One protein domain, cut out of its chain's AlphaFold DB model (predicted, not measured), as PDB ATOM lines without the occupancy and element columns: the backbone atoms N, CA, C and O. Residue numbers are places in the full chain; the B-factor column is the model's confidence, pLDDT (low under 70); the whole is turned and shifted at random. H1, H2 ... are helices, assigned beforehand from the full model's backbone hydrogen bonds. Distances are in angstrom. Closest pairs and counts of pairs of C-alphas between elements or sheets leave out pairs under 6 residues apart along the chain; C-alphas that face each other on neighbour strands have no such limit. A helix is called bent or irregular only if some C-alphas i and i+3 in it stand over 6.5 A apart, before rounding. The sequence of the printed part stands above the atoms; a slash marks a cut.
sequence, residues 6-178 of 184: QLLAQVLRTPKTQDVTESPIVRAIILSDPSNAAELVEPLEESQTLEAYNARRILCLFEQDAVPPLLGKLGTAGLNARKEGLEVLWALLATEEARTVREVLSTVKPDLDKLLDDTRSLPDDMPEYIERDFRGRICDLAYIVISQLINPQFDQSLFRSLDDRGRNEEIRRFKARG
ATOM      1  N   GLN A   6     -12.457 -31.914   8.960       89.94
ATOM      2  CA  GLN A   6     -12.827 -30.496   8.993       89.94
ATOM      3  C   GLN A   6     -11.606 -29.592   9.200       89.94
ATOM      4  O   GLN A   6     -11.529 -28.510   8.619       89.94
ATOM      5  N   LEU A   7     -10.645 -30.053  10.002       91.06
ATOM      6  CA  LEU A   7      -9.406 -29.340  10.276       91.06
ATOM      7  C   LEU A   7      -8.495 -29.349   9.045       91.06
ATOM      8  O   LEU A   7      -7.961 -28.308   8.673       91.06
ATOM      9  N   LEU A   8      -8.376 -30.501   8.378       91.19
ATOM     10  CA  LEU A   8      -7.628 -30.613   7.128       91.19
ATOM     11  C   LEU A   8      -8.216 -29.690   6.052       91.19
ATOM     12  O   LEU A   8      -7.493 -28.885   5.471       91.19
ATOM     13  N   ALA A   9      -9.535 -29.729   5.851       91.44
ATOM     14  CA  ALA A   9     -10.217 -28.863   4.891       91.44
ATOM     15  C   ALA A   9     -10.017 -27.367   5.195       91.44
ATOM     16  O   ALA A   9      -9.855 -26.564   4.277       91.44
ATOM     17  N   GLN A  10     -10.005 -26.979   6.474       92.19
ATOM     18  CA  GLN A  10      -9.730 -25.600   6.877       92.19
ATOM     19  C   GLN A  10      -8.310 -25.168   6.489       92.19
ATOM     20  O   GLN A  10      -8.138 -24.083   5.939       92.19
ATOM     21  N   VAL A  11      -7.307 -26.010   6.759       93.19
ATOM     22  CA  VAL A  11      -5.900 -25.732   6.428       93.19
ATOM     23  C   VAL A  11      -5.688 -25.664   4.918       93.19
ATOM     24  O   VAL A  11      -5.032 -24.756   4.419       93.19
ATOM     25  N   LEU A  12      -6.268 -26.594   4.161       94.44
ATOM     26  CA  LEU A  12      -6.097 -26.632   2.708       94.44
ATOM     27  C   LEU A  12      -6.739 -25.435   1.997       94.44
ATOM     28  O   LEU A  12      -6.304 -25.067   0.909       94.44
ATOM     29  N   ARG A  13      -7.708 -24.771   2.631       95.00
ATOM     30  CA  ARG A  13      -8.337 -23.540   2.133       95.00
ATOM     31  C   ARG A  13      -7.609 -22.257   2.534       95.00
ATOM     32  O   ARG A  13      -8.110 -21.171   2.239       95.00
ATOM     33  N   THR A  14      -6.446 -22.341   3.187       92.69
ATOM     34  CA  THR A  14      -5.622 -21.164   3.490       92.69
ATOM     35  C   THR A  14      -5.331 -20.380   2.198       92.69
ATOM     36  O   THR A  14      -4.794 -20.954   1.247       92.69
ATOM     37  N   PRO A  15      -5.684 -19.082   2.114       90.88
ATOM     38  CA  PRO A  15      -5.485 -18.291   0.900       90.88
ATOM     39  C   PRO A  15      -4.013 -18.235   0.481       90.88
ATOM     40  O   PRO A  15      -3.142 -18.157   1.339       90.88
ATOM     41  N   LYS A  16      -3.724 -18.146  -0.827       84.69
ATOM     42  CA  LYS A  16      -2.339 -18.047  -1.350       84.69
ATOM     43  C   LYS A  16      -1.538 -16.858  -0.805       84.69
ATOM     44  O   LYS A  16      -0.318 -16.851  -0.891       84.69
ATOM     45  N   THR A  17      -2.220 -15.832  -0.295       84.56
ATOM     46  CA  THR A  17      -1.598 -14.667   0.351       84.56
ATOM     47  C   THR A  17      -1.034 -14.980   1.737       84.56
ATOM     48  O   THR A  17      -0.323 -14.151   2.298       84.56
ATOM     49  N   GLN A  18      -1.358 -16.144   2.298       87.44
ATOM     50  CA  GLN A  18      -0.876 -16.630   3.581       87.44
ATOM     51  C   GLN A  18      -0.023 -17.874   3.376       87.44
ATOM     52  O   GLN A  18      -0.277 -18.690   2.487       87.44
ATOM     53  N   ASP A  19       0.980 -18.037   4.233       88.62
ATOM     54  CA  ASP A  19       1.817 -19.218   4.175       88.62
ATOM     55  C   ASP A  19       1.200 -20.385   4.957       88.62
ATOM     56  O   ASP A  19       1.225 -20.410   6.189       88.62
ATOM     57  N   VAL A  20       0.654 -21.372   4.238       91.75
ATOM     58  CA  VAL A  20       0.087 -22.584   4.845       91.75
ATOM     59  C   VAL A  20       1.124 -23.365   5.664       91.75
ATOM     60  O   VAL A  20       0.757 -23.986   6.660       91.75
ATOM     61  N   THR A  21       2.416 -23.299   5.315       89.69
ATOM     62  CA  THR A  21       3.486 -24.057   5.994       89.69
ATOM     63  C   THR A  21       3.823 -23.509   7.385       89.69
ATOM     64  O   THR A  21       4.373 -24.224   8.223       89.69
ATOM     65  N   GLU A  22       3.443 -22.259   7.660       89.31
ATOM     66  CA  GLU A  22       3.577 -21.622   8.976       89.31
ATOM     67  C   GLU A  22       2.370 -21.887   9.889       89.31
ATOM     68  O   GLU A  22       2.359 -21.474  11.050       89.31
ATOM     69  N   SER A  23       1.345 -22.596   9.403       90.25
ATOM     70  CA  SER A  23       0.183 -22.953  10.213       90.25
ATOM     71  C   SER A  23       0.592 -23.847  11.394       90.25
ATOM     72  O   SER A  23       1.156 -24.928  11.183       90.25
ATOM     73  N   PRO A  24       0.242 -23.487  12.646       88.62
ATOM     74  CA  PRO A  24       0.490 -24.345  13.805       88.62
ATOM     75  C   PRO A  24      -0.165 -25.719  13.672       88.62
ATOM     76  O   PRO A  24       0.368 -26.700  14.175       88.62
ATOM     77  N   ILE A  25      -1.295 -25.809  12.962       90.00
ATOM     78  CA  ILE A  25      -1.986 -27.076  12.700       90.00
ATOM     79  C   ILE A  25      -1.119 -27.989  11.829       90.00
ATOM     80  O   ILE A  25      -1.028 -29.187  12.097       90.00
ATOM     81  N   VAL A  26      -0.459 -27.427  10.810       91.00
ATOM     82  CA  VAL A  26       0.433 -28.198   9.937       91.00
ATOM     83  C   VAL A  26       1.557 -28.801  10.768       91.00
ATOM     84  O   VAL A  26       1.715 -30.016  10.781       91.00
ATOM     85  N   ARG A  27       2.272 -27.982  11.543       88.19
ATOM     86  CA  ARG A  27       3.427 -28.452  12.321       88.19
ATOM     87  C   ARG A  27       3.051 -29.361  13.493       88.19
ATOM     88  O   ARG A  27       3.709 -30.369  13.712       88.19
ATOM     89  N   ALA A  28       2.014 -29.016  14.254       88.06
ATOM     90  CA  ALA A  28       1.684 -29.715  15.498       88.06
ATOM     91  C   ALA A  28       0.818 -30.965  15.300       88.06
ATOM     92  O   ALA A  28       0.778 -31.810  16.189       88.06
ATOM     93  N   ILE A  29       0.090 -31.068  14.182       90.19
ATOM     94  CA  ILE A  29      -0.868 -32.156  13.950       90.19
ATOM     95  C   ILE A  29      -0.507 -32.912  12.677       90.19
ATOM     96  O   ILE A  29      -0.252 -34.111  12.746       90.19
ATOM     97  N   ILE A  30      -0.443 -32.232  11.529       92.69
ATOM     98  CA  ILE A  30      -0.270 -32.910  10.235       92.69
ATOM     99  C   ILE A  30       1.113 -33.563  10.141       92.69
ATOM    100  O   ILE A  30       1.192 -34.766   9.924       92.69
ATOM    101  N   LEU A  31       2.183 -32.807  10.391       94.06
ATOM    102  CA  LEU A  31       3.566 -33.295  10.310       94.06
ATOM    103  C   LEU A  31       3.987 -34.159  11.509       94.06
ATOM    104  O   LEU A  31       5.064 -34.736  11.494       94.06
ATOM    105  N   SER A  32       3.155 -34.262  12.549       93.25
ATOM    106  CA  SER A  32       3.485 -35.046  13.752       93.25
ATOM    107  C   SER A  32       3.436 -36.567  13.542       93.25
ATOM    108  O   SER A  32       3.910 -37.320  14.390       93.25
ATOM    109  N   ASP A  33       2.833 -37.017  12.440       94.62
ATOM    110  CA  ASP A  33       2.650 -38.426  12.104       94.62
ATOM    111  C   ASP A  33       2.813 -38.607  10.583       94.62
ATOM    112  O   ASP A  33       1.980 -38.098   9.826       94.62
ATOM    113  N   PRO A  34       3.839 -39.338  10.110       95.00
ATOM    114  CA  PRO A  34       4.102 -39.523   8.681       95.00
ATOM    115  C   PRO A  34       2.937 -40.163   7.918       95.00
ATOM    116  O   PRO A  34       2.754 -39.910   6.726       95.00
ATOM    117  N   SER A  35       2.101 -40.959   8.597       95.69
ATOM    118  CA  SER A  35       0.924 -41.588   7.980       95.69
ATOM    119  C   SER A  35      -0.094 -40.575   7.451       95.69
ATOM    120  O   SER A  35      -0.827 -40.879   6.509       95.69
ATOM    121  N   ASN A  36      -0.079 -39.346   7.972       95.50
ATOM    122  CA  ASN A  36      -0.945 -38.265   7.521       95.50
ATOM    123  C   ASN A  36      -0.670 -37.817   6.080       95.50
ATOM    124  O   ASN A  36      -1.542 -37.203   5.464       95.50
ATOM    125  N   ALA A  37       0.496 -38.136   5.508       96.50
ATOM    126  CA  ALA A  37       0.778 -37.842   4.106       96.50
ATOM    127  C   ALA A  37      -0.237 -38.504   3.154       96.50
ATOM    128  O   ALA A  37      -0.564 -37.936   2.113       96.50
ATOM    129  N   ALA A  38      -0.808 -39.655   3.528       96.31
ATOM    130  CA  ALA A  38      -1.844 -40.325   2.741       96.31
ATOM    131  C   ALA A  38      -3.148 -39.506   2.628       96.31
ATOM    132  O   ALA A  38      -3.832 -39.581   1.607       96.31
ATOM    133  N   GLU A  39      -3.486 -38.707   3.643       94.94
ATOM    134  CA  GLU A  39      -4.696 -37.866   3.657       94.94
ATOM    135  C   GLU A  39      -4.567 -36.654   2.718       94.94
ATOM    136  O   GLU A  39      -5.561 -36.088   2.268       94.94
ATOM    137  N   LEU A  40      -3.335 -36.264   2.375       95.62
ATOM    138  CA  LEU A  40      -3.055 -35.150   1.467       95.62
ATOM    139  C   LEU A  40      -3.082 -35.549  -0.011       95.62
ATOM    140  O   LEU A  40      -2.979 -34.674  -0.863       95.62
ATOM    141  N   VAL A  41      -3.250 -36.838  -0.324       95.94
ATOM    142  CA  VAL A  41      -3.287 -37.347  -1.704       95.94
ATOM    143  C   VAL A  41      -4.616 -37.056  -2.395       95.94
ATOM    144  O   VAL A  41      -4.622 -36.718  -3.572       95.94
ATOM    145  N   GLU A  42      -5.740 -37.173  -1.688       94.56
ATOM    146  CA  GLU A  42      -7.071 -36.932  -2.264       94.56
ATOM    147  C   GLU A  42      -7.242 -35.495  -2.796       94.56
ATOM    148  O   GLU A  42      -7.685 -35.346  -3.935       94.56
ATOM    149  N   PRO A  43      -6.806 -34.437  -2.081       94.75
ATOM    150  CA  PRO A  43      -6.789 -33.081  -2.629       94.75
ATOM    151  C   PRO A  43      -6.031 -32.929  -3.956       94.75
ATOM    152  O   PRO A  43      -6.355 -32.032  -4.728       94.75
ATOM    153  N   LEU A  44      -5.039 -33.782  -4.245       93.69
ATOM    154  CA  LEU A  44      -4.258 -33.720  -5.490       93.69
ATOM    155  C   LEU A  44      -5.050 -34.200  -6.718       93.69
ATOM    156  O   LEU A  44      -4.613 -33.996  -7.850       93.69
ATOM    157  N   GLU A  45      -6.206 -34.847  -6.531       92.44
ATOM    158  CA  GLU A  45      -7.078 -35.248  -7.643       92.44
ATOM    159  C   GLU A  45      -7.644 -34.033  -8.382       92.44
ATOM    160  O   GLU A  45      -7.732 -34.018  -9.615       92.44
ATOM    161  N   GLU A  46      -7.984 -32.988  -7.629       89.94
ATOM    162  CA  GLU A  46      -8.513 -31.732  -8.147       89.94
ATOM    163  C   GLU A  46      -7.361 -30.782  -8.488       89.94
ATOM    164  O   GLU A  46      -7.166 -29.739  -7.853       89.94
ATOM    165  N   SER A  47      -6.557 -31.159  -9.487       78.75
ATOM    166  CA  SER A  47      -5.418 -30.341  -9.910       78.75
ATOM    167  C   SER A  47      -5.854 -28.903 -10.223       78.75
ATOM    168  O   SER A  47      -6.970 -28.647 -10.671       78.75
ATOM    169  N   GLN A  48      -4.951 -27.950  -9.983       84.94
ATOM    170  CA  GLN A  48      -5.164 -26.498 -10.113       84.94
ATOM    171  C   GLN A  48      -6.075 -25.839  -9.056       84.94
ATOM    172  O   GLN A  48      -6.244 -24.616  -9.087       84.94
ATOM    173  N   THR A  49      -6.592 -26.581  -8.073       92.00
ATOM    174  CA  THR A  49      -7.283 -25.987  -6.915       92.00
ATOM    175  C   THR A  49      -6.312 -25.380  -5.897       92.00
ATOM    176  O   THR A  49      -5.097 -25.618  -5.915       92.00
ATOM    177  N   LEU A  50      -6.849 -24.550  -4.996       93.44
ATOM    178  CA  LEU A  50      -6.096 -24.024  -3.857       93.44
ATOM    179  C   LEU A  50      -5.704 -25.156  -2.901       93.44
ATOM    180  O   LEU A  50      -4.584 -25.180  -2.398       93.44
ATOM    181  N   GLU A  51      -6.615 -26.099  -2.701       95.25
ATOM    182  CA  GLU A  51      -6.444 -27.268  -1.860       95.25
ATOM    183  C   GLU A  51      -5.305 -28.155  -2.365       95.25
ATOM    184  O   GLU A  51      -4.399 -28.451  -1.589       95.25
ATOM    185  N   ALA A  52      -5.274 -28.488  -3.662       93.44
ATOM    186  CA  ALA A  52      -4.166 -29.230  -4.266       93.44
ATOM    187  C   ALA A  52      -2.833 -28.474  -4.120       93.44
ATOM    188  O   ALA A  52      -1.812 -29.049  -3.744       93.44
ATOM    189  N   TYR A  53      -2.842 -27.155  -4.352       92.75
ATOM    190  CA  TYR A  53      -1.657 -26.311  -4.176       92.75
ATOM    191  C   TYR A  53      -1.110 -26.365  -2.745       92.75
ATOM    192  O   TYR A  53       0.085 -26.590  -2.550       92.75
ATOM    193  N   ASN A  54      -1.968 -26.188  -1.743       95.62
ATOM    194  CA  ASN A  54      -1.564 -26.227  -0.342       95.62
ATOM    195  C   ASN A  54      -1.171 -27.642   0.101       95.62
ATOM    196  O   ASN A  54      -0.191 -27.787   0.831       95.62
ATOM    197  N   ALA A  55      -1.863 -28.675  -0.382       96.38
ATOM    198  CA  ALA A  55      -1.529 -30.067  -0.103       96.38
ATOM    199  C   ALA A  55      -0.113 -30.409  -0.582       96.38
ATOM    200  O   ALA A  55       0.667 -30.934   0.208       96.38
ATOM    201  N   ARG A  56       0.268 -30.018  -1.810       94.50
ATOM    202  CA  ARG A  56       1.646 -30.181  -2.316       94.50
ATOM    203  C   ARG A  56       2.676 -29.507  -1.414       94.50
ATOM    204  O   ARG A  56       3.688 -30.111  -1.078       94.50
ATOM    205  N   ARG A  57       2.415 -28.266  -0.990       94.38
ATOM    206  CA  ARG A  57       3.340 -27.526  -0.116       94.38
ATOM    207  C   ARG A  57       3.530 -28.207   1.232       94.38
ATOM    208  O   ARG A  57       4.658 -28.278   1.697       94.38
ATOM    209  N   ILE A  58       2.448 -28.693   1.840       96.12
ATOM    210  CA  ILE A  58       2.508 -29.415   3.116       96.12
ATOM    211  C   ILE A  58       3.214 -30.759   2.936       96.12
ATOM    212  O   ILE A  58       4.052 -31.110   3.758       96.12
ATOM    213  N   LEU A  59       2.909 -31.488   1.858       96.31
ATOM    214  CA  LEU A  59       3.554 -32.758   1.536       96.31
ATOM    215  C   LEU A  59       5.078 -32.618   1.444       96.31
ATOM    216  O   LEU A  59       5.781 -33.461   1.982       96.31
ATOM    217  N   CYS A  60       5.584 -31.532   0.857       94.12
ATOM    218  CA  CYS A  60       7.023 -31.259   0.778       94.12
ATOM    219  C   CYS A  60       7.694 -30.897   2.120       94.12
ATOM    220  O   CYS A  60       8.903 -30.690   2.134       94.12
ATOM    221  N   LEU A  61       6.945 -30.758   3.222       94.94
ATOM    222  CA  LEU A  61       7.514 -30.548   4.561       94.94
ATOM    223  C   LEU A  61       7.714 -31.849   5.338       94.94
ATOM    224  O   LEU A  61       8.294 -31.811   6.421       94.94
ATOM    225  N   PHE A  62       7.169 -32.964   4.849       95.75
ATOM    226  CA  PHE A  62       7.446 -34.259   5.450       95.75
ATOM    227  C   PHE A  62       8.888 -34.687   5.175       95.75
ATOM    228  O   PHE A  62       9.552 -34.173   4.276       95.75
ATOM    229  N   GLU A  63       9.343 -35.658   5.953       93.69
ATOM    230  CA  GLU A  63      10.616 -36.333   5.752       93.69
ATOM    231  C   GLU A  63      10.397 -37.657   4.991       93.69
ATOM    232  O   GLU A  63       9.290 -38.000   4.552       93.69
ATOM    233  N   GLN A  64      11.469 -38.418   4.789       93.69
ATOM    234  CA  GLN A  64      11.470 -39.665   4.023       93.69
ATOM    235  C   GLN A  64      10.551 -40.759   4.595       93.69
ATOM    236  O   GLN A  64      10.137 -41.672   3.875       93.69
ATOM    237  N   ASP A  65      10.207 -40.683   5.878       94.44
ATOM    238  CA  ASP A  65       9.312 -41.614   6.569       94.44
ATOM    239  C   ASP A  65       7.842 -41.501   6.120       94.44
ATOM    240  O   ASP A  65       7.061 -42.438   6.311       94.44
ATOM    241  N   ALA A  66       7.471 -40.411   5.445       96.38
ATOM    242  CA  ALA A  66       6.161 -40.229   4.825       96.38
ATOM    243  C   ALA A  66       6.032 -40.887   3.441       96.38
ATOM    244  O   ALA A  66       4.923 -41.008   2.907       96.38
ATOM    245  N   VAL A  67       7.136 -41.348   2.845       96.75
ATOM    246  CA  VAL A  67       7.118 -41.967   1.511       96.75
ATOM    247  C   VAL A  67       6.260 -43.243   1.471       96.75
ATOM    248  O   VAL A  67       5.440 -43.352   0.556       96.75
ATOM    249  N   PRO A  68       6.347 -44.189   2.431       96.38
ATOM    250  CA  PRO A  68       5.473 -45.361   2.446       96.38
ATOM    251  C   PRO A  68       3.964 -45.071   2.450       96.38
ATOM    252  O   PRO A  68       3.275 -45.582   1.562       96.38
ATOM    253  N   PRO A  69       3.414 -44.256   3.371       96.81
ATOM    254  CA  PRO A  69       1.987 -43.942   3.349       96.81
ATOM    255  C   PRO A  69       1.571 -43.157   2.095       96.81
ATOM    256  O   PRO A  69       0.502 -43.435   1.543       96.81
ATOM    257  N   LEU A  70       2.416 -42.241   1.597       96.88
ATOM    258  CA  LEU A  70       2.176 -41.525   0.341       96.88
ATOM    259  C   LEU A  70       2.014 -42.508  -0.830       96.88
ATOM    260  O   LEU A  70       0.974 -42.528  -1.493       96.88
ATOM    261  N   LEU A  71       3.011 -43.363  -1.066       96.12
ATOM    262  CA  LEU A  71       3.039 -44.285  -2.207       96.12
ATOM    263  C   LEU A  71       1.946 -45.353  -2.119       96.12
ATOM    264  O   LEU A  71       1.305 -45.653  -3.132       96.12
ATOM    265  N   GLY A  72       1.671 -45.860  -0.915       95.50
ATOM    266  CA  GLY A  72       0.576 -46.798  -0.680       95.50
ATOM    267  C   GLY A  72      -0.775 -46.238  -1.134       95.50
ATOM    268  O   GLY A  72      -1.564 -46.940  -1.775       95.50
ATOM    269  N   LYS A  73      -1.031 -44.947  -0.883       96.25
ATOM    270  CA  LYS A  73      -2.257 -44.274  -1.327       96.25
ATOM    271  C   LYS A  73      -2.244 -43.985  -2.833       96.25
ATOM    272  O   LYS A  73      -3.239 -44.279  -3.508       96.25
ATOM    273  N   LEU A  74      -1.125 -43.503  -3.386       95.25
ATOM    274  CA  LEU A  74      -0.971 -43.224  -4.825       95.25
ATOM    275  C   LEU A  74      -1.250 -44.449  -5.708       95.25
ATOM    276  O   LEU A  74      -1.842 -44.309  -6.780       95.25
ATOM    277  N   GLY A  75      -0.915 -45.656  -5.241       90.44
ATOM    278  CA  GLY A  75      -1.195 -46.906  -5.957       90.44
ATOM    279  C   GLY A  75      -2.679 -47.127  -6.296       90.44
ATOM    280  O   GLY A  75      -2.993 -47.849  -7.246       90.44
ATOM    281  N   THR A  76      -3.593 -46.474  -5.572       91.38
ATOM    282  CA  THR A  76      -5.053 -46.514  -5.802       91.38
ATOM    283  C   THR A  76      -5.653 -45.182  -6.246       91.38
ATOM    284  O   THR A  76      -6.817 -45.147  -6.634       91.38
ATOM    285  N   ALA A  77      -4.862 -44.110  -6.239       93.44
ATOM    286  CA  ALA A  77      -5.315 -42.777  -6.602       93.44
ATOM    287  C   ALA A  77      -5.600 -42.656  -8.113       93.44
ATOM    288  O   ALA A  77      -5.183 -43.496  -8.926       93.44
ATOM    289  N   GLY A  78      -6.318 -41.607  -8.484       92.50
ATOM    290  CA  GLY A  78      -6.533 -41.140  -9.840       92.50
ATOM    291  C   GLY A  78      -5.275 -40.547 -10.474       92.50
ATOM    292  O   GLY A  78      -4.166 -40.582  -9.937       92.50
ATOM    293  N   LEU A  79      -5.433 -40.090 -11.714       91.69
ATOM    294  CA  LEU A  79      -4.312 -39.759 -12.592       91.69
ATOM    295  C   LEU A  79      -3.540 -38.514 -12.122       91.69
ATOM    296  O   LEU A  79      -2.309 -38.521 -12.120       91.69
ATOM    297  N   ASN A  80      -4.262 -37.473 -11.703       91.31
ATOM    298  CA  ASN A  80      -3.675 -36.214 -11.244       91.31
ATOM    299  C   ASN A  80      -2.879 -36.420  -9.957       91.31
ATOM    300  O   ASN A  80      -1.706 -36.056  -9.899       91.31
ATOM    301  N   ALA A  81      -3.473 -37.100  -8.976       94.19
ATOM    302  CA  ALA A  81      -2.798 -37.392  -7.723       94.19
ATOM    303  C   ALA A  81      -1.529 -38.227  -7.924       94.19
ATOM    304  O   ALA A  81      -0.514 -37.939  -7.299       94.19
ATOM    305  N   ARG A  82      -1.530 -39.211  -8.838       94.38
ATOM    306  CA  ARG A  82      -0.311 -39.966  -9.198       94.38
ATOM    307  C   ARG A  82       0.778 -39.084  -9.799       94.38
ATOM    308  O   ARG A  82       1.932 -39.229  -9.404       94.38
ATOM    309  N   LYS A  83       0.431 -38.194 -10.736       92.25
ATOM    310  CA  LYS A  83       1.381 -37.238 -11.331       92.25
ATOM    311  C   LYS A  83       2.001 -36.357 -10.247       92.25
ATOM    312  O   LYS A  83       3.215 -36.354 -10.088       92.25
ATOM    313  N   GLU A  84       1.167 -35.653  -9.487       91.56
ATOM    314  CA  GLU A  84       1.636 -34.707  -8.473       91.56
ATOM    315  C   GLU A  84       2.365 -35.419  -7.321       91.56
ATOM    316  O   GLU A  84       3.386 -34.947  -6.833       91.56
ATOM    317  N   GLY A  85       1.897 -36.604  -6.926       93.69
ATOM    318  CA  GLY A  85       2.532 -37.427  -5.902       93.69
ATOM    319  C   GLY A  85       3.920 -37.946  -6.296       93.69
ATOM    320  O   GLY A  85       4.789 -38.055  -5.435       93.69
ATOM    321  N   LEU A  86       4.164 -38.224  -7.582       94.38
ATOM    322  CA  LEU A  86       5.500 -38.570  -8.088       94.38
ATOM    323  C   LEU A  86       6.463 -37.373  -8.044       94.38
ATOM    324  O   LEU A  86       7.641 -37.549  -7.739       94.38
ATOM    325  N   GLU A  87       5.977 -36.159  -8.304       92.31
ATOM    326  CA  GLU A  87       6.770 -34.931  -8.154       92.31
ATOM    327  C   GLU A  87       7.102 -34.658  -6.678       92.31
ATOM    328  O   GLU A  87       8.239 -34.319  -6.349       92.31
ATOM    329  N   VAL A  88       6.140 -34.885  -5.775       94.44
ATOM    330  CA  VAL A  88       6.353 -34.831  -4.320       94.44
ATOM    331  C   VAL A  88       7.381 -35.872  -3.873       94.44
ATOM    332  O   VAL A  88       8.283 -35.535  -3.116       94.44
ATOM    333  N   LEU A  89       7.296 -37.117  -4.358       95.56
ATOM    334  CA  LEU A  89       8.284 -38.159  -4.054       95.56
ATOM    335  C   LEU A  89       9.703 -37.708  -4.416       95.56
ATOM    336  O   LEU A  89      10.630 -37.915  -3.636       95.56
ATOM    337  N   TRP A  90       9.872 -37.093  -5.591       94.12
ATOM    338  CA  TRP A  90      11.161 -36.531  -5.979       94.12
ATOM    339  C   TRP A  90      11.607 -35.447  -4.996       94.12
ATOM    340  O   TRP A  90      12.726 -35.512  -4.501       94.12
ATOM    341  N   ALA A  91      10.729 -34.498  -4.658       92.38
ATOM    342  CA  ALA A  91      11.053 -33.411  -3.735       92.38
ATOM    343  C   ALA A  91      11.469 -33.908  -2.339       92.38
ATOM    344  O   ALA A  91      12.402 -33.359  -1.762       92.38
ATOM    345  N   LEU A  92      10.823 -34.963  -1.832       94.06
ATOM    346  CA  LEU A  92      11.126 -35.564  -0.529       94.06
ATOM    347  C   LEU A  92      12.484 -36.274  -0.484       94.06
ATOM    348  O   LEU A  92      13.091 -36.356   0.574       94.06
ATOM    349  N   LEU A  93      12.945 -36.826  -1.610       95.25
ATOM    350  CA  LEU A  93      14.120 -37.704  -1.645       95.25
ATOM    351  C   LEU A  93      15.320 -37.118  -2.401       95.25
ATOM    352  O   LEU A  93      16.413 -37.670  -2.315       95.25
ATOM    353  N   ALA A  94      15.159 -36.022  -3.147       91.75
ATOM    354  CA  ALA A  94      16.211 -35.480  -4.014       91.75
ATOM    355  C   ALA A  94      17.451 -34.982  -3.253       91.75
ATOM    356  O   ALA A  94      18.540 -34.933  -3.827       91.75
ATOM    357  N   THR A  95      17.293 -34.598  -1.985       90.00
ATOM    358  CA  THR A  95      18.386 -34.126  -1.121       90.00
ATOM    359  C   THR A  95      18.904 -35.193  -0.163       90.00
ATOM    360  O   THR A  95      19.879 -34.944   0.543       90.00
ATOM    361  N   GLU A  96      18.264 -36.361  -0.132       94.12
ATOM    362  CA  GLU A  96      18.629 -37.455   0.759       94.12
ATOM    363  C   GLU A  96      19.891 -38.180   0.289       94.12
ATOM    364  O   GLU A  96      20.258 -38.188  -0.891       94.12
ATOM    365  N   GLU A  97      20.561 -38.850   1.224       92.50
ATOM    366  CA  GLU A  97      21.692 -39.701   0.880       92.50
ATOM    367  C   GLU A  97      21.244 -40.881   0.009       92.50
ATOM    368  O   GLU A  97      20.206 -41.506   0.241       92.50
ATOM    369  N   ALA A  98      22.081 -41.270  -0.958       90.62
ATOM    370  CA  ALA A  98      21.773 -42.362  -1.886       90.62
ATOM    371  C   ALA A  98      21.407 -43.680  -1.178       90.62
ATOM    372  O   ALA A  98      20.630 -44.477  -1.707       90.62
ATOM    373  N   ARG A  99      21.959 -43.917   0.020       91.19
ATOM    374  CA  ARG A  99      21.606 -45.064   0.859       91.19
ATOM    375  C   ARG A  99      20.165 -44.966   1.366       91.19
ATOM    376  O   ARG A  99      19.404 -45.905   1.145       91.19
ATOM    377  N   THR A 100      19.787 -43.839   1.966       93.00
ATOM    378  CA  THR A 100      18.425 -43.565   2.452       93.00
ATOM    379  C   THR A 100      17.405 -43.703   1.329       93.00
ATOM    380  O   THR A 100      16.416 -44.419   1.473       93.00
ATOM    381  N   VAL A 101      17.687 -43.105   0.167       93.19
ATOM    382  CA  VAL A 101      16.826 -43.208  -1.019       93.19
ATOM    383  C   VAL A 101      16.578 -44.672  -1.391       93.19
ATOM    384  O   VAL A 101      15.435 -45.082  -1.587       93.19
ATOM    385  N   ARG A 102      17.630 -45.497  -1.456       91.44
ATOM    386  CA  ARG A 102      17.500 -46.922  -1.806       91.44
ATOM    387  C   ARG A 102      16.729 -47.716  -0.760       91.44
ATOM    388  O   ARG A 102      15.898 -48.547  -1.132       91.44
ATOM    389  N   GLU A 103      16.996 -47.478   0.520       91.88
ATOM    390  CA  GLU A 103      16.294 -48.135   1.625       91.88
ATOM    391  C   GLU A 103      14.794 -47.826   1.557       91.88
ATOM    392  O   GLU A 103      13.977 -48.745   1.492       91.88
ATOM    393  N   VAL A 104      14.429 -46.547   1.436       93.50
ATOM    394  CA  VAL A 104      13.035 -46.100   1.342       93.50
ATOM    395  C   VAL A 104      12.347 -46.681   0.107       93.50
ATOM    396  O   VAL A 104      11.313 -47.336   0.242       93.50
ATOM    397  N   LEU A 105      12.933 -46.538  -1.088       92.94
ATOM    398  CA  LEU A 105      12.345 -47.064  -2.329       92.94
ATOM    399  C   LEU A 105      12.185 -48.598  -2.306       92.94
ATOM    400  O   LEU A 105      11.268 -49.126  -2.936       92.94
ATOM    401  N   SER A 106      13.023 -49.320  -1.551       91.62
ATOM    402  CA  SER A 106      12.877 -50.771  -1.350       91.62
ATOM    403  C   SER A 106      11.623 -51.127  -0.568       91.62
ATOM    404  O   SER A 106      10.944 -52.093  -0.919       91.62
ATOM    405  N   THR A 107      11.285 -50.342   0.459       92.06
ATOM    406  CA  THR A 107      10.086 -50.587   1.278       92.06
ATOM    407  C   THR A 107       8.789 -50.400   0.493       92.06
ATOM    408  O   THR A 107       7.823 -51.123   0.726       92.06
ATOM    409  N   VAL A 108       8.786 -49.492  -0.488       92.69
ATOM    410  CA  VAL A 108       7.610 -49.152  -1.308       92.69
ATOM    411  C   VAL A 108       7.635 -49.775  -2.699       92.69
ATOM    412  O   VAL A 108       6.825 -49.423  -3.557       92.69
ATOM    413  N   LYS A 109       8.546 -50.722  -2.949       91.56
ATOM    414  CA  LYS A 109       8.699 -51.361  -4.260       91.56
ATOM    415  C   LYS A 109       7.368 -51.871  -4.850       91.56
ATOM    416  O   LYS A 109       7.139 -51.610  -6.031       91.56
ATOM    417  N   PRO A 110       6.480 -52.557  -4.098       91.38
ATOM    418  CA  PRO A 110       5.215 -53.036  -4.659       91.38
ATOM    419  C   PRO A 110       4.314 -51.910  -5.179       91.38
ATOM    420  O   PRO A 110       3.603 -52.102  -6.163       91.38
ATOM    421  N   ASP A 111       4.340 -50.736  -4.547       94.06
ATOM    422  CA  ASP A 111       3.547 -49.581  -4.969       94.06
ATOM    423  C   ASP A 111       4.199 -48.841  -6.140       94.06
ATOM    424  O   ASP A 111       3.501 -48.434  -7.069       94.06
ATOM    425  N   LEU A 112       5.534 -48.767  -6.177       92.88
ATOM    426  CA  LEU A 112       6.270 -48.276  -7.349       92.88
ATOM    427  C   LEU A 112       6.020 -49.147  -8.584       92.88
ATOM    428  O   LEU A 112       5.834 -48.613  -9.675       92.88
ATOM    429  N   ASP A 113       5.960 -50.472  -8.426       93.12
ATOM    430  CA  ASP A 113       5.655 -51.384  -9.533       93.12
ATOM    431  C   ASP A 113       4.275 -51.079 -10.142       93.12
ATOM    432  O   ASP A 113       4.150 -51.076 -11.366       93.12
ATOM    433  N   LYS A 114       3.266 -50.737  -9.322       93.94
ATOM    434  CA  LYS A 114       1.934 -50.324  -9.810       93.94
ATOM    435  C   LYS A 114       1.996 -49.045 -10.645       93.94
ATOM    436  O   LYS A 114       1.269 -48.933 -11.627       93.94
ATOM    437  N   LEU A 115       2.839 -48.083 -10.262       94.06
ATOM    438  CA  LEU A 115       3.030 -46.837 -11.016       94.06
ATOM    439  C   LEU A 115       3.803 -47.084 -12.319       94.06
ATOM    440  O   LEU A 115       3.460 -46.520 -13.354       94.06
ATOM    441  N   LEU A 116       4.794 -47.977 -12.298       94.94
ATOM    442  CA  LEU A 116       5.547 -48.393 -13.485       94.94
ATOM    443  C   LEU A 116       4.711 -49.229 -14.472       94.94
ATOM    444  O   LEU A 116       5.065 -49.305 -15.645       94.94
ATOM    445  N   ASP A 117       3.606 -49.827 -14.026       95.06
ATOM    446  CA  ASP A 117       2.639 -50.531 -14.881       95.06
ATOM    447  C   ASP A 117       1.510 -49.624 -15.401       95.06
ATOM    448  O   ASP A 117       0.703 -50.042 -16.235       95.06
ATOM    449  N   ASP A 118       1.441 -48.373 -14.945       93.81
ATOM    450  CA  ASP A 118       0.376 -47.444 -15.310       93.81
ATOM    451  C   ASP A 118       0.655 -46.756 -16.654       93.81
ATOM    452  O   ASP A 118       1.345 -45.740 -16.747       93.81
ATOM    453  N   THR A 119       0.089 -47.311 -17.724       92.75
ATOM    454  CA  THR A 119       0.275 -46.806 -19.092       92.75
ATOM    455  C   THR A 119      -0.632 -45.631 -19.452       92.75
ATOM    456  O   THR A 119      -0.651 -45.224 -20.617       92.75
ATOM    457  N   ARG A 120      -1.426 -45.101 -18.513       91.38
ATOM    458  CA  ARG A 120      -2.310 -43.962 -18.789       91.38
ATOM    459  C   ARG A 120      -1.472 -42.724 -19.115       91.38
ATOM    460  O   ARG A 120      -0.466 -42.452 -18.457       91.38
ATOM    461  N   SER A 121      -1.880 -41.990 -20.149       89.69
ATOM    462  CA  SER A 121      -1.264 -40.713 -20.522       89.69
ATOM    463  C   SER A 121      -1.379 -39.715 -19.376       89.69
ATOM    464  O   SER A 121      -2.398 -39.694 -18.689       89.69
ATOM    465  N   LEU A 122      -0.353 -38.891 -19.183       84.00
ATOM    466  CA  LEU A 122      -0.401 -37.774 -18.251       84.00
ATOM    467  C   LEU A 122      -1.487 -36.769 -18.685       84.00
ATOM    468  O   LEU A 122      -1.748 -36.638 -19.884       84.00
ATOM    469  N   PRO A 123      -2.112 -36.061 -17.730       74.56
ATOM    470  CA  PRO A 123      -2.987 -34.929 -18.022       74.56
ATOM    471  C   PRO A 123      -2.228 -33.891 -18.864       74.56
ATOM    472  O   PRO A 123      -1.099 -33.523 -18.526       74.56
ATOM    473  N   ASP A 124      -2.826 -33.485 -19.984       66.56
ATOM    474  CA  ASP A 124      -2.233 -32.571 -20.964       66.56
ATOM    475  C   ASP A 124      -2.575 -31.127 -20.555       66.56
ATOM    476  O   ASP A 124      -3.687 -30.655 -20.787       66.56
ATOM    477  N   ASP A 125      -1.634 -30.442 -19.901       60.12
ATOM    478  CA  ASP A 125      -1.788 -29.031 -19.500       60.12
ATOM    479  C   ASP A 125      -1.131 -28.079 -20.523       60.12
ATOM    480  O   ASP A 125      -1.094 -26.860 -20.327       60.12
ATOM    481  N   MET A 126      -0.534 -28.628 -21.588       45.47
ATOM    482  CA  MET A 126       0.313 -27.887 -22.518       45.47
ATOM    483  C   MET A 126      -0.512 -27.142 -23.576       45.47
ATOM    484  O   MET A 126      -1.504 -27.667 -24.086       45.47
ATOM    485  N   PRO A 127      -0.094 -25.929 -23.974       39.22
ATOM    486  CA  PRO A 127      -0.708 -25.243 -25.099       39.22
ATOM    487  C   PRO A 127      -0.562 -26.054 -26.398       39.22
ATOM    488  O   PRO A 127       0.511 -26.589 -26.674       39.22
ATOM    489  N   GLU A 128      -1.606 -26.083 -27.238       42.09
ATOM    490  CA  GLU A 128      -1.700 -26.905 -28.466       42.09
ATOM    491  C   GLU A 128      -0.571 -26.714 -29.504       42.09
ATOM    492  O   GLU A 128      -0.490 -27.479 -30.464       42.09
ATOM    493  N   TYR A 129       0.284 -25.704 -29.339       34.44
ATOM    494  CA  TYR A 129       1.309 -25.288 -30.297       34.44
ATOM    495  C   TYR A 129       2.713 -25.871 -30.056       34.44
ATOM    496  O   TYR A 129       3.630 -25.539 -30.805       34.44
ATOM    497  N   ILE A 130       2.908 -26.732 -29.051       40.75
ATOM    498  CA  ILE A 130       4.168 -27.469 -28.858       40.75
ATOM    499  C   ILE A 130       4.007 -28.869 -29.463       40.75
ATOM    500  O   ILE A 130       2.990 -29.521 -29.238       40.75
ATOM    501  N   GLU A 131       4.984 -29.298 -30.270       37.28
ATOM    502  CA  GLU A 131       4.994 -30.576 -30.996       37.28
ATOM    503  C   GLU A 131       4.453 -31.734 -30.135       37.28
ATOM    504  O   GLU A 131       5.011 -32.091 -29.097       37.28
ATOM    505  N   ARG A 132       3.321 -32.301 -30.576       43.84
ATOM    506  CA  ARG A 132       2.489 -33.306 -29.884       43.84
ATOM    507  C   ARG A 132       3.155 -34.679 -29.695       43.84
ATOM    508  O   ARG A 132       2.502 -35.599 -29.204       43.84
ATOM    509  N   ASP A 133       4.418 -34.836 -30.076       47.09
ATOM    510  CA  ASP A 133       5.048 -36.150 -30.244       47.09
ATOM    511  C   ASP A 133       5.498 -36.799 -28.925       47.09
ATOM    512  O   ASP A 133       5.838 -37.980 -28.903       47.09
ATOM    513  N   PHE A 134       5.423 -36.081 -27.797       54.69
ATOM    514  CA  PHE A 134       5.704 -36.640 -26.473       54.69
ATOM    515  C   PHE A 134       4.528 -36.456 -25.505       54.69
ATOM    516  O   PHE A 134       4.505 -35.546 -24.676       54.69
ATOM    517  N   ARG A 135       3.555 -37.371 -25.562       66.56
ATOM    518  CA  ARG A 135       2.576 -37.546 -24.479       66.56
ATOM    519  C   ARG A 135       3.146 -38.500 -23.439       66.56
ATOM    520  O   ARG A 135       3.019 -39.716 -23.569       66.56
ATOM    521  N   GLY A 136       3.801 -37.946 -22.420       78.56
ATOM    522  CA  GLY A 136       4.318 -38.737 -21.303       78.56
ATOM    523  C   GLY A 136       3.206 -39.540 -20.619       78.56
ATOM    524  O   GLY A 136       2.057 -39.102 -20.567       78.56
ATOM    525  N   ARG A 137       3.531 -40.729 -20.110       91.69
ATOM    526  CA  ARG A 137       2.624 -41.596 -19.332       91.69
ATOM    527  C   ARG A 137       3.037 -41.622 -17.863       91.69
ATOM    528  O   ARG A 137       4.163 -41.246 -17.537       91.69
ATOM    529  N   ILE A 138       2.169 -42.108 -16.978       93.19
ATOM    530  CA  ILE A 138       2.514 -42.260 -15.551       93.19
ATOM    531  C   ILE A 138       3.730 -43.171 -15.374       93.19
ATOM    532  O   ILE A 138       4.653 -42.812 -14.648       93.19
ATOM    533  N   CYS A 139       3.783 -44.297 -16.088       94.12
ATOM    534  CA  CYS A 139       4.930 -45.197 -16.041       94.12
ATOM    535  C   CYS A 139       6.235 -44.545 -16.529       94.12
ATOM    536  O   CYS A 139       7.295 -44.815 -15.965       94.12
ATOM    537  N   ASP A 140       6.159 -43.645 -17.516       93.56
ATOM    538  CA  ASP A 140       7.311 -42.882 -18.007       93.56
ATOM    539  C   ASP A 140       7.803 -41.892 -16.931       93.56
ATOM    540  O   ASP A 140       9.002 -41.818 -16.662       93.56
ATOM    541  N   LEU A 141       6.883 -41.169 -16.274       93.06
ATOM    542  CA  LEU A 141       7.205 -40.245 -15.178       93.06
ATOM    543  C   LEU A 141       7.796 -40.983 -13.971       93.06
ATOM    544  O   LEU A 141       8.832 -40.574 -13.453       93.06
ATOM    545  N   ALA A 142       7.174 -42.088 -13.557       94.69
ATOM    546  CA  ALA A 142       7.654 -42.915 -12.456       94.69
ATOM    547  C   ALA A 142       9.071 -43.431 -12.736       94.69
ATOM    548  O   ALA A 142       9.949 -43.323 -11.883       94.69
ATOM    549  N   TYR A 143       9.323 -43.926 -13.951       94.44
ATOM    550  CA  TYR A 143      10.650 -44.373 -14.360       94.44
ATOM    551  C   TYR A 143      11.698 -43.259 -14.271       94.44
ATOM    552  O   TYR A 143      12.774 -43.482 -13.713       94.44
ATOM    553  N   ILE A 144      11.388 -42.066 -14.784       92.88
ATOM    554  CA  ILE A 144      12.299 -40.914 -14.753       92.88
ATOM    555  C   ILE A 144      12.603 -40.507 -13.309       92.88
ATOM    556  O   ILE A 144      13.777 -40.410 -12.954       92.88
ATOM    557  N   VAL A 145      11.574 -40.321 -12.477       93.56
ATOM    558  CA  VAL A 145      11.731 -39.910 -11.072       93.56
ATOM    559  C   VAL A 145      12.605 -40.905 -10.317       93.56
ATOM    560  O   VAL A 145      13.602 -40.515  -9.714       93.56
ATOM    561  N   ILE A 146      12.293 -42.201 -10.398       93.88
ATOM    562  CA  ILE A 146      13.063 -43.236  -9.698       93.88
ATOM    563  C   ILE A 146      14.507 -43.284 -10.230       93.88
ATOM    564  O   ILE A 146      15.450 -43.401  -9.449       93.88
ATOM    565  N   SER A 147      14.703 -43.167 -11.547       92.69
ATOM    566  CA  SER A 147      16.041 -43.198 -12.153       92.69
ATOM    567  C   SER A 147      16.904 -42.014 -11.720       92.69
ATOM    568  O   SER A 147      18.080 -42.212 -11.424       92.69
ATOM    569  N   GLN A 148      16.329 -40.812 -11.627       91.62
ATOM    570  CA  GLN A 148      17.022 -39.616 -11.136       91.62
ATOM    571  C   GLN A 148      17.356 -39.706  -9.647       91.62
ATOM    572  O   GLN A 148      18.448 -39.313  -9.245       91.62
ATOM    573  N   LEU A 149      16.446 -40.258  -8.839       92.31
ATOM    574  CA  LEU A 149      16.678 -40.469  -7.411       92.31
ATOM    575  C   LEU A 149      17.817 -41.467  -7.155       92.31
ATOM    576  O   LEU A 149      18.627 -41.270  -6.254       92.31
ATOM    577  N   ILE A 150      17.921 -42.533  -7.954       91.25
ATOM    578  CA  ILE A 150      18.979 -43.544  -7.780       91.25
ATOM    579  C   ILE A 150      20.304 -43.114  -8.423       91.25
ATOM    580  O   ILE A 150      21.379 -43.480  -7.937       91.25
ATOM    581  N   ASN A 151      20.237 -42.376  -9.529       89.88
ATOM    582  CA  ASN A 151      21.385 -41.863 -10.258       89.88
ATOM    583  C   ASN A 151      21.173 -40.374 -10.585       89.88
ATOM    584  O   ASN A 151      20.556 -40.060 -11.605       89.88
ATOM    585  N   PRO A 152      21.759 -39.451  -9.799       85.00
ATOM    586  CA  PRO A 152      21.641 -38.011 -10.039       85.00
ATOM    587  C   PRO A 152      22.166 -37.542 -11.406       85.00
ATOM    588  O   PRO A 152      21.827 -36.451 -11.854       85.00
ATOM    589  N   GLN A 153      22.994 -38.349 -12.080       87.31
ATOM    590  CA  GLN A 153      23.520 -38.068 -13.422       87.31
ATOM    591  C   GLN A 153      22.655 -38.662 -14.545       87.31
ATOM    592  O   GLN A 153      23.055 -38.641 -15.707       87.31
ATOM    593  N   PHE A 154      21.500 -39.248 -14.220       88.19
ATOM    594  CA  PHE A 154      20.609 -39.841 -15.207       88.19
ATOM    595  C   PHE A 154      20.106 -38.794 -16.213       88.19
ATOM    596  O   PHE A 154      19.393 -37.854 -15.856       88.19
ATOM    597  N   ASP A 155      20.440 -38.997 -17.489       86.81
ATOM    598  CA  ASP A 155      19.929 -38.194 -18.597       86.81
ATOM    599  C   ASP A 155      18.638 -38.801 -19.158       86.81
ATOM    600  O   ASP A 155      18.630 -39.840 -19.824       86.81
ATOM    601  N   GLN A 156      17.526 -38.110 -18.919       87.12
ATOM    602  CA  GLN A 156      16.214 -38.505 -19.427       87.12
ATOM    603  C   GLN A 156      16.055 -38.308 -20.944       87.12
ATOM    604  O   GLN A 156      15.105 -38.841 -21.511       87.12
ATOM    605  N   SER A 157      16.931 -37.548 -21.610       86.25
ATOM    606  CA  SER A 157      16.788 -37.188 -23.030       86.25
ATOM    607  C   SER A 157      16.790 -38.423 -23.930       86.25
ATOM    608  O   SER A 157      15.942 -38.544 -24.811       86.25
ATOM    609  N   LEU A 158      17.675 -39.384 -23.638       85.94
ATOM    610  CA  LEU A 158      17.739 -40.666 -24.343       85.94
ATOM    611  C   LEU A 158      16.452 -41.476 -24.187       85.94
ATOM    612  O   LEU A 158      15.970 -42.059 -25.149       85.94
ATOM    613  N   PHE A 159      15.876 -41.505 -22.983       89.25
ATOM    614  CA  PHE A 159      14.612 -42.198 -22.747       89.25
ATOM    615  C   PHE A 159      13.446 -41.498 -23.458       89.25
ATOM    616  O   PHE A 159      12.606 -42.157 -24.068       89.25
ATOM    617  N   ARG A 160      13.414 -40.160 -23.428       86.19
ATOM    618  CA  ARG A 160      12.375 -39.351 -24.079       86.19
ATOM    619  C   ARG A 160      12.413 -39.436 -25.606       86.19
ATOM    620  O   ARG A 160      11.369 -39.278 -26.223       86.19
ATOM    621  N   SER A 161      13.573 -39.711 -26.206       86.31
ATOM    622  CA  SER A 161      13.703 -39.888 -27.657       86.31
ATOM    623  C   SER A 161      13.261 -41.265 -28.165       86.31
ATOM    624  O   SER A 161      13.214 -41.477 -29.375       86.31
ATOM    625  N   LEU A 162      12.995 -42.227 -27.275       87.94
ATOM    626  CA  LEU A 162      12.496 -43.547 -27.662       87.94
ATOM    627  C   LEU A 162      11.010 -43.483 -28.012       87.94
ATOM    628  O   LEU A 162      10.248 -42.726 -27.408       87.94
ATOM    629  N   ASP A 163      10.581 -44.358 -28.918       88.88
ATOM    630  CA  ASP A 163       9.165 -44.636 -29.145       88.88
ATOM    631  C   ASP A 163       8.539 -45.384 -27.950       88.88
ATOM    632  O   ASP A 163       9.226 -45.855 -27.039       88.88
ATOM    633  N   ASP A 164       7.211 -45.520 -27.944       88.56
ATOM    634  CA  ASP A 164       6.481 -46.189 -26.858       88.56
ATOM    635  C   ASP A 164       6.994 -47.611 -26.597       88.56
ATOM    636  O   ASP A 164       7.079 -48.056 -25.450       88.56
ATOM    637  N   ARG A 165       7.369 -48.333 -27.662       90.62
ATOM    638  CA  ARG A 165       7.914 -49.689 -27.561       90.62
ATOM    639  C   ARG A 165       9.270 -49.687 -26.860       90.62
ATOM    640  O   ARG A 165       9.480 -50.515 -25.974       90.62
ATOM    641  N   GLY A 166      10.167 -48.783 -27.241       91.56
ATOM    642  CA  GLY A 166      11.471 -48.607 -26.615       91.56
ATOM    643  C   GLY A 166      11.344 -48.229 -25.144       91.56
ATOM    644  O   GLY A 166      11.973 -48.867 -24.300       91.56
ATOM    645  N   ARG A 167      10.465 -47.275 -24.811       92.06
ATOM    646  CA  ARG A 167      10.215 -46.873 -23.415       92.06
ATOM    647  C   ARG A 167       9.671 -48.026 -22.572       92.06
ATOM    648  O   ARG A 167      10.175 -48.278 -21.480       92.06
ATOM    649  N   ASN A 168       8.704 -48.783 -23.095       94.12
ATOM    650  CA  ASN A 168       8.164 -49.966 -22.414       94.12
ATOM    651  C   ASN A 168       9.235 -51.029 -22.151       94.12
ATOM    652  O   ASN A 168       9.246 -51.645 -21.087       94.12
ATOM    653  N   GLU A 169      10.129 -51.258 -23.112       94.56
ATOM    654  CA  GLU A 169      11.211 -52.226 -22.962       94.56
ATOM    655  C   GLU A 169      12.228 -51.784 -21.902       94.56
ATOM    656  O   GLU A 169      12.655 -52.610 -21.094       94.56
ATOM    657  N   GLU A 170      12.571 -50.495 -21.841       93.44
ATOM    658  CA  GLU A 170      13.447 -49.958 -20.793       93.44
ATOM    659  C   GLU A 170      12.813 -50.079 -19.402       93.44
ATOM    660  O   GLU A 170      13.447 -50.610 -18.489       93.44
ATOM    661  N   ILE A 171      11.531 -49.725 -19.251       94.56
ATOM    662  CA  ILE A 171      10.788 -49.914 -17.992       94.56
ATOM    663  C   ILE A 171      10.745 -51.399 -17.605       94.56
ATOM    664  O   ILE A 171      10.992 -51.765 -16.453       94.56
ATOM    665  N   ARG A 172      10.493 -52.296 -18.565       94.00
ATOM    666  CA  ARG A 172      10.478 -53.746 -18.325       94.00
ATOM    667  C   ARG A 172      11.838 -54.254 -17.849       94.00
ATOM    668  O   ARG A 172      11.897 -55.035 -16.899       94.00
ATOM    669  N   ARG A 173      12.934 -53.818 -18.479       91.31
ATOM    670  CA  ARG A 173      14.309 -54.167 -18.078       91.31
ATOM    671  C   ARG A 173      14.642 -53.631 -16.696       91.31
ATOM    672  O   ARG A 173      15.247 -54.353 -15.907       91.31
ATOM    673  N   PHE A 174      14.226 -52.405 -16.406       90.31
ATOM    674  CA  PHE A 174      14.390 -51.767 -15.108       90.31
ATOM    675  C   PHE A 174      13.715 -52.572 -13.994       90.31
ATOM    676  O   PHE A 174      14.356 -52.907 -13.001       90.31
ATOM    677  N   LYS A 175      12.465 -53.002 -14.204       89.50
ATOM    678  CA  LYS A 175      11.760 -53.890 -13.266       89.50
ATOM    679  C   LYS A 175      12.432 -55.262 -13.146       89.50
ATOM    680  O   LYS A 175      12.589 -55.767 -12.037       89.50
ATOM    681  N   ALA A 176      12.837 -55.865 -14.268       85.44
ATOM    682  CA  ALA A 176      13.388 -57.223 -14.315       85.44
ATOM    683  C   ALA A 176      14.774 -57.357 -13.664       85.44
ATOM    684  O   ALA A 176      15.064 -58.381 -13.052       85.44
ATOM    685  N   ARG A 177      15.624 -56.329 -13.769       79.62
ATOM    686  CA  ARG A 177      16.930 -56.278 -13.083       79.62
ATOM    687  C   ARG A 177      16.796 -56.063 -11.571       79.62
ATOM    688  O   ARG A 177      17.794 -56.137 -10.859       79.62
ATOM    689  N   GLY A 178      15.574 -55.805 -11.101       68.88
ATOM    690  CA  GLY A 178      15.326 -55.114  -9.850       68.88
ATOM    691  C   GLY A 178      15.619 -53.630 -10.035       68.88
ATOM    692  O   GLY A 178      16.632 -53.259 -10.634       68.88
TER     693      GLY A 178
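Overview. This is residues 6 to 178 of the 184 residues of an uncharacterized protein of Nitrosospira sp. Nsp14 (UniProt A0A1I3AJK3). The chain is wound in stacked turns of helices, a short solenoid that runs in the order of the chain: H1 and H2 at one end, then H3 with H5, H6 with H7, H9 with H10, and H11 and H12 at the other end, with H7 in the middle. The stacking is best formed where H6, H7 and H10 lie side by side and looser at the ends, where H2 and H11 touch no other helix; H8 packs on H6 and H10, and residues 125 to 132 of the long link before H10 stick out as a loop. The printed part has 173 residues with twelve named helices, H1 to H12 in chain order, and no named strand; its class is all helix. It is compact, with a radius of gyration of the C-alphas of 16.6 A, and spans 48 by 41 by 27 A.

Along the chain. H1, residues 6 to 12, begins at C-alpha 6, (-12.827, -30.496, 8.993). H2 is residues 24 to 30, H3 residues 34 to 40, H4 residues 42 to 45 and H5 residues 50 to 59. H6, residues 64 to 74, is 15.7 A long and only just irregular: C-alphas 65 and 68 are 6.8 A apart. H7, residues 79 to 93, is the longest helix, 21.5 A from C-alpha 79 at (-4.312, -39.759, -12.592) to C-alpha 93. H8 is residues 98 to 107 and H9 residues 109 to 116. H10, residues 138 to 150, is 18.3 A long, and H11 is residues 156 to 160. H12, residues 164 to 176, is 18.1 A long and ends at C-alpha 176, (13.388, -57.223, -14.315).

Arrangement. H1 touches H5 about perpendicular, at 89 degrees, with the C-alphas of Leu 12 and Glu 51 closest at 4.6 A. H2 is close to H1 but not clearly touching, Val 11 to Ile 25 being 7.5 A between C-alphas. H3 touches H5 at a shallow tilt of 15 degrees, opposite ways, closest at the C-alphas of Leu 40 and Ala 55, 5.5 A. H3 touches H6 at a steep tilt of 38 degrees, the same way, closest at the C-alphas of Pro 34 and Ala 66, 4.4 A. H4 touches H5, closest at the C-alphas of Leu 44 and Ala 52, 4.7 A. H6 and H7 form a helical hairpin at a shallow tilt of 12 degrees, closest at the C-alphas of Leu 74 and Arg 82, 5.5 A. H7 touches H10 at a shallow tilt of 2 degrees, the same way, closest at the C-alphas of Trp 90 and Val 145, 6.1 A. H8 touches H10, which meets it with residues 149 to 150 alone, closest at the C-alphas of Ala 98 and Ile 150, 6.6 A. H9 touches H6, closest at the C-alphas of Gly 72 and Asp 111, 5.9 A. H11 is close to H10 but not clearly touching, with the C-alphas of Ile 144 and Gln 156 closest at 6.6 A. H12, with residues 167 to 171 alone, touches residues 139 to 143 of H10, closest at the C-alphas of Tyr 143 and Ile 171, 6.6 A. H1 and H12 are apart. Every O i to N i+4 pair is within hydrogen-bond range in H1, H2, H5 and H7 to H12; H6 has 5 of 7, H3 has 0 of 3 but 4 of 4 O i to N i+3 pairs, and H4 is too short for an i+4 pair.

Size, cuts and confidence. The C-alphas of Pro 24 and Arg 165 are the two farthest apart, at 49.1 A. The printed part has no cut. The links H1 to H2, 11 residues, and H9 to H10, 21 residues, are long; the others are tight. The mean pLDDT of the printed part is 88.8, with residues 124 to 135 and residue 178 under 70.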